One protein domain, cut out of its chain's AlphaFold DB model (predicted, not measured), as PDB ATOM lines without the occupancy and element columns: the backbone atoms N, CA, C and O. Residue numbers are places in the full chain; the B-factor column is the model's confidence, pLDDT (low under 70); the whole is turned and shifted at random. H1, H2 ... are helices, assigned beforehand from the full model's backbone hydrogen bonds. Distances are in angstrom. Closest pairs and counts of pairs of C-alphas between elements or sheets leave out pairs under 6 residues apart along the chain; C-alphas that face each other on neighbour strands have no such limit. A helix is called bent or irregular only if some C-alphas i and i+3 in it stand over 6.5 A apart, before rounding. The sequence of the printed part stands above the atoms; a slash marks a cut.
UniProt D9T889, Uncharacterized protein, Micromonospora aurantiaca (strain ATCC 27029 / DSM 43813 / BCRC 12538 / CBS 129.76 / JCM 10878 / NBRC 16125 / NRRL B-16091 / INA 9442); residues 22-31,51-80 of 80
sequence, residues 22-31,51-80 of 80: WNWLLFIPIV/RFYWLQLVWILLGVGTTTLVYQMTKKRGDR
ATOM      1  N   TRP A  22     -10.629 -83.069  -4.983       62.50
ATOM      2  CA  TRP A  22     -10.300 -81.738  -4.482       62.50
ATOM      3  C   TRP A  22     -10.326 -81.588  -2.961       62.50
ATOM      4  O   TRP A  22      -9.669 -80.688  -2.446       62.50
ATOM      5  N   ASN A  23     -10.991 -82.481  -2.220       65.25
ATOM      6  CA  ASN A  23     -10.877 -82.501  -0.757       65.25
ATOM      7  C   ASN A  23      -9.436 -82.797  -0.305       65.25
ATOM      8  O   ASN A  23      -9.060 -82.459   0.812       65.25
ATOM      9  N   TRP A  24      -8.602 -83.363  -1.185       67.31
ATOM     10  CA  TRP A  24      -7.175 -83.565  -0.935       67.31
ATOM     11  C   TRP A  24      -6.406 -82.242  -0.770       67.31
ATOM     12  O   TRP A  24      -5.374 -82.206  -0.110       67.31
ATOM     13  N   LEU A  25      -6.944 -81.121  -1.267       69.50
ATOM     14  CA  LEU A  25      -6.359 -79.792  -1.074       69.50
ATOM     15  C   LEU A  25      -6.448 -79.310   0.385       69.50
ATOM     16  O   LEU A  25      -5.605 -78.530   0.822       69.50
ATOM     17  N   LEU A  26      -7.407 -79.824   1.167       70.25
ATOM     18  CA  LEU A  26      -7.465 -79.615   2.622       70.25
ATOM     19  C   LEU A  26      -6.307 -80.300   3.354       70.25
ATOM     20  O   LEU A  26      -6.044 -79.994   4.511       70.25
ATOM     21  N   PHE A  27      -5.590 -81.207   2.694       74.44
ATOM     22  CA  PHE A  27      -4.410 -81.841   3.264       74.44
ATOM     23  C   PHE A  27      -3.183 -80.914   3.222       74.44
ATOM     24  O   PHE A  27      -2.261 -81.082   4.014       74.44
ATOM     25  N   ILE A  28      -3.181 -79.880   2.371       77.75
ATOM     26  CA  ILE A  28      -2.096 -78.886   2.281       77.75
ATOM     27  C   ILE A  28      -1.840 -78.174   3.625       77.75
ATOM     28  O   ILE A  28      -0.689 -78.192   4.063       77.75
ATOM     29  N   PRO A  29      -2.845 -77.613   4.336       73.38
ATOM     30  CA  PRO A  29      -2.634 -77.036   5.670       73.38
ATOM     31  C   PRO A  29      -2.139 -78.023   6.719       73.38
ATOM     32  O   PRO A  29      -1.661 -77.585   7.757       73.38
ATOM     33  N   ILE A  30      -2.234 -79.328   6.461       74.44
ATOM     34  CA  ILE A  30      -1.747 -80.376   7.357       74.44
ATOM     35  C   ILE A  30      -0.300 -80.742   7.007       74.44
ATOM     36  O   ILE A  30       0.540 -80.822   7.892       74.44
ATOM     37  N   VAL A  31       0.033 -80.909   5.724       78.44
ATOM     38  CA  VAL A  31       1.376 -81.337   5.284       78.44
ATOM     39  C   VAL A  31       2.401 -80.215   5.353       78.44
ATOM     40  O   VAL A  31       3.533 -80.457   5.755       78.44
ATOM     41  N   ARG A  51      11.143 -65.244  12.979       76.94
ATOM     42  CA  ARG A  51      10.500 -66.177  12.021       76.94
ATOM     43  C   ARG A  51       9.082 -66.600  12.424       76.94
ATOM     44  O   ARG A  51       8.260 -66.883  11.560       76.94
ATOM     45  N   PHE A  52       8.790 -66.613  13.722       74.62
ATOM     46  CA  PHE A  52       7.471 -66.943  14.258       74.62
ATOM     47  C   PHE A  52       6.347 -66.072  13.674       74.62
ATOM     48  O   PHE A  52       5.315 -66.602  13.268       74.62
ATOM     49  N   TYR A  53       6.565 -64.760  13.553       80.00
ATOM     50  CA  TYR A  53       5.555 -63.849  13.003       80.00
ATOM     51  C   TYR A  53       5.305 -64.103  11.516       80.00
ATOM     52  O   TYR A  53       4.163 -64.117  11.066       80.00
ATOM     53  N   TRP A  54       6.360 -64.390  10.753       80.44
ATOM     54  CA  TRP A  54       6.232 -64.773   9.346       80.44
ATOM     55  C   TRP A  54       5.430 -66.059   9.175       80.44
ATOM     56  O   TRP A  54       4.566 -66.140   8.304       80.44
ATOM     57  N   LEU A  55       5.661 -67.041  10.044       78.88
ATOM     58  CA  LEU A  55       4.895 -68.280  10.058       78.88
ATOM     59  C   LEU A  55       3.421 -68.047  10.378       78.88
ATOM     60  O   LEU A  55       2.575 -68.599   9.686       78.88
ATOM     61  N   GLN A  56       3.095 -67.190  11.350       81.12
ATOM     62  CA  GLN A  56       1.704 -66.802  11.618       81.12
ATOM     63  C   GLN A  56       1.022 -66.203  10.381       81.12
ATOM     64  O   GLN A  56      -0.107 -66.573  10.068       81.12
ATOM     65  N   LEU A  57       1.713 -65.335   9.637       86.44
ATOM     66  CA  LEU A  57       1.175 -64.761   8.400       86.44
ATOM     67  C   LEU A  57       0.969 -65.823   7.312       86.44
ATOM     68  O   LEU A  57      -0.079 -65.843   6.664       86.44
ATOM     69  N   VAL A  58       1.924 -66.744   7.146       85.62
ATOM     70  CA  VAL A  58       1.791 -67.877   6.216       85.62
ATOM     71  C   VAL A  58       0.597 -68.753   6.595       85.62
ATOM     72  O   VAL A  58      -0.162 -69.129   5.708       85.62
ATOM     73  N   TRP A  59       0.365 -69.018   7.885       83.19
ATOM     74  CA  TRP A  59      -0.800 -69.786   8.344       83.19
ATOM     75  C   TRP A  59      -2.128 -69.140   7.964       83.19
ATOM     76  O   TRP A  59      -3.045 -69.839   7.529       83.19
ATOM     77  N   ILE A  60      -2.222 -67.815   8.079       86.50
ATOM     78  CA  ILE A  60      -3.422 -67.066   7.693       86.50
ATOM     79  C   ILE A  60      -3.657 -67.189   6.185       86.50
ATOM     80  O   ILE A  60      -4.747 -67.577   5.759       86.50
ATOM     81  N   LEU A  61      -2.632 -66.904   5.375       85.69
ATOM     82  CA  LEU A  61      -2.728 -66.987   3.915       85.69
ATOM     83  C   LEU A  61      -3.056 -68.401   3.446       85.69
ATOM     84  O   LEU A  61      -3.849 -68.577   2.523       85.69
ATOM     85  N   LEU A  62      -2.476 -69.406   4.092       84.56
ATOM     86  CA  LEU A  62      -2.702 -70.797   3.752       84.56
ATOM     87  C   LEU A  62      -4.132 -71.216   4.114       84.56
ATOM     88  O   LEU A  62      -4.822 -71.778   3.270       84.56
ATOM     89  N   GLY A  63      -4.628 -70.876   5.306       84.44
ATOM     90  CA  GLY A  63      -6.005 -71.180   5.708       84.44
ATOM     91  C   GLY A  63      -7.057 -70.525   4.805       84.44
ATOM     92  O   GLY A  63      -7.957 -71.204   4.294       84.44
ATOM     93  N   VAL A  64      -6.925 -69.219   4.553       86.94
ATOM     94  CA  VAL A  64      -7.834 -68.477   3.661       86.94
ATOM     95  C   VAL A  64      -7.693 -68.962   2.221       86.94
ATOM     96  O   VAL A  64      -8.699 -69.182   1.549       86.94
ATOM     97  N   GLY A  65      -6.465 -69.180   1.751       86.25
ATOM     98  CA  GLY A  65      -6.179 -69.678   0.411       86.25
ATOM     99  C   GLY A  65      -6.826 -71.035   0.172       86.25
ATOM    100  O   GLY A  65      -7.606 -71.171  -0.766       86.25
ATOM    101  N   THR A  66      -6.585 -72.011   1.049       82.50
ATOM    102  CA  THR A  66      -7.161 -73.357   0.942       82.50
ATOM    103  C   THR A  66      -8.689 -73.328   0.971       82.50
ATOM    104  O   THR A  66      -9.320 -73.913   0.091       82.50
ATOM    105  N   THR A  67      -9.305 -72.632   1.932       80.88
ATOM    106  CA  THR A  67     -10.777 -72.566   2.037       80.88
ATOM    107  C   THR A  67     -11.410 -71.833   0.852       80.88
ATOM    108  O   THR A  67     -12.395 -72.314   0.294       80.88
ATOM    109  N   THR A  68     -10.809 -70.731   0.396       81.19
ATOM    110  CA  THR A  68     -11.267 -69.980  -0.783       81.19
ATOM    111  C   THR A  68     -11.148 -70.810  -2.061       81.19
ATOM    112  O   THR A  68     -12.073 -70.807  -2.873       81.19
ATOM    113  N   LEU A  69     -10.054 -71.558  -2.244       79.56
ATOM    114  CA  LEU A  69      -9.862 -72.447  -3.398       79.56
ATOM    115  C   LEU A  69     -10.899 -73.573  -3.415       79.56
ATOM    116  O   LEU A  69     -11.529 -73.808  -4.446       79.56
ATOM    117  N   VAL A  70     -11.111 -74.232  -2.271       80.06
ATOM    118  CA  VAL A  70     -12.130 -75.283  -2.124       80.06
ATOM    119  C   VAL A  70     -13.520 -74.720  -2.412       80.06
ATOM    120  O   VAL A  70     -14.286 -75.344  -3.149       80.06
ATOM    121  N   TYR A  71     -13.832 -73.528  -1.897       75.31
ATOM    122  CA  TYR A  71     -15.124 -72.881  -2.108       75.31
ATOM    123  C   TYR A  71     -15.348 -72.507  -3.578       75.31
ATOM    124  O   TYR A  71     -16.360 -72.899  -4.160       75.31
ATOM    125  N   GLN A  72     -14.398 -71.812  -4.212       74.75
ATOM    126  CA  GLN A  72     -14.519 -71.417  -5.618       74.75
ATOM    127  C   GLN A  72     -14.629 -72.632  -6.548       74.75
ATOM    128  O   GLN A  72     -15.440 -72.626  -7.477       74.75
ATOM    129  N   MET A  73     -13.865 -73.696  -6.294       68.06
ATOM    130  CA  MET A  73     -13.860 -74.885  -7.153       68.06
ATOM    131  C   MET A  73     -15.077 -75.788  -6.929       68.06
ATOM    132  O   MET A  73     -15.584 -76.361  -7.893       68.06
ATOM    133  N   THR A  74     -15.591 -75.876  -5.698       67.75
ATOM    134  CA  THR A  74     -16.861 -76.568  -5.410       67.75
ATOM    135  C   THR A  74     -18.037 -75.810  -6.024       67.75
ATOM    136  O   THR A  74     -18.871 -76.416  -6.695       67.75
ATOM    137  N   LYS A  75     -18.063 -74.476  -5.897       64.75
ATOM    138  CA  LYS A  75     -19.094 -73.623  -6.504       64.75
ATOM    139  C   LYS A  75     -19.107 -73.723  -8.033       64.75
ATOM    140  O   LYS A  75     -20.173 -73.868  -8.615       64.75
ATOM    141  N   LYS A  76     -17.937 -73.758  -8.685       57.34
ATOM    142  CA  LYS A  76     -17.809 -73.944 -10.146       57.34
ATOM    143  C   LYS A  76     -18.318 -75.308 -10.647       57.34
ATOM    144  O   LYS A  76     -18.551 -75.467 -11.841       57.34
ATOM    145  N   ARG A  77     -18.453 -76.303  -9.763       54.53
ATOM    146  CA  ARG A  77     -18.893 -77.666 -10.107       54.53
ATOM    147  C   ARG A  77     -20.402 -77.877  -9.968       54.53
ATOM    148  O   ARG A  77     -20.897 -78.807 -10.578       54.53
ATOM    149  N   GLY A  78     -21.092 -77.045  -9.183       52.31
ATOM    150  CA  GLY A  78     -22.560 -77.032  -9.098       52.31
ATOM    151  C   GLY A  78     -23.238 -76.149 -10.154       52.31
ATOM    152  O   GLY A  78     -24.456 -76.154 -10.245       52.31
ATOM    153  N   ASP A  79     -22.446 -75.396 -10.923       48.78
ATOM    154  CA  ASP A  79     -22.886 -74.491 -11.997       48.78
ATOM    155  C   ASP A  79     -22.642 -75.094 -13.404       48.78
ATOM    156  O   ASP A  79     -22.576 -74.385 -14.407       48.78
ATOM    157  N   ARG A  80     -22.432 -76.414 -13.474       43.56
ATOM    158  CA  ARG A  80     -22.368 -77.231 -14.697       43.56
ATOM    159  C   ARG A  80     -23.222 -78.471 -14.508       43.56
ATOM    160  O   ARG A  80     -23.773 -78.933 -15.526       43.56
TER     161      ARG A  80
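This is residues 22 to 31 and 51 to 80 of the 80 residues of an uncharacterized protein of Micromonospora aurantiaca (strain ATCC 27029 / DSM 43813 / BCRC 12538 / CBS 129.76 / JCM 10878 / NBRC 16125 / NRRL B-16091 / INA 9442) (UniProt D9T889). Two helices lie side by side, their lines nearly parallel and running opposite ways: the long, straight H2 makes most of the length of the printed part, and the short H1 packs along part of one side of it. Both ends of H2 stick out past H1, with residues 51 to 58 at one end and residues 75 to 80, of which 75 to 78 belong to H2, at the other. The printed part has 40 residues with two named helices, H1 then H2 along the chain, and no named strand; the class is all helix. The whole is a loose rod, with a radius of gyration of the C-alphas of 12.5 A and spans of 44 by 16 by 6 A.

H1, residues 22 to 31, and H2, residues 51 to 78, touch, with 12 pairs of C-alphas within 8 A. Their closest C-alphas are those of Leu 26 and Thr 66, 6.5 A apart. Their lines stand at a shallow tilt of 7 degrees, and they run opposite ways. H2 touches H1 with residues 59 to 70 alone. In H2 every O i to N i+4 pair is within hydrogen-bond range; in H1 1 of 6 such pairs is, beside 6 of 7 O i to N i+3 pairs.

H1 begins at C-alpha 22, at (-10.300, -81.738, -4.482), and measures 15.2 A from first to last C-alpha. It is neither bent nor irregular, but only just: C-alphas 26 and 29 are 6.3 A apart. H2 begins at C-alpha 51, at (10.500, -66.177, 12.021), and ends at C-alpha 78, at (-22.560, -77.032, -9.098), 40.7 A away.

The two C-alphas farthest apart are those of Arg 51 and Arg 80, at 43.8 A. Residues 32 to 50 are not printed, and C-alphas 31 and 51 are 18.9 A apart across this cut. The mean pLDDT of the printed part is 74.2, with residues 22 to 25 and 73 to 80 under 70.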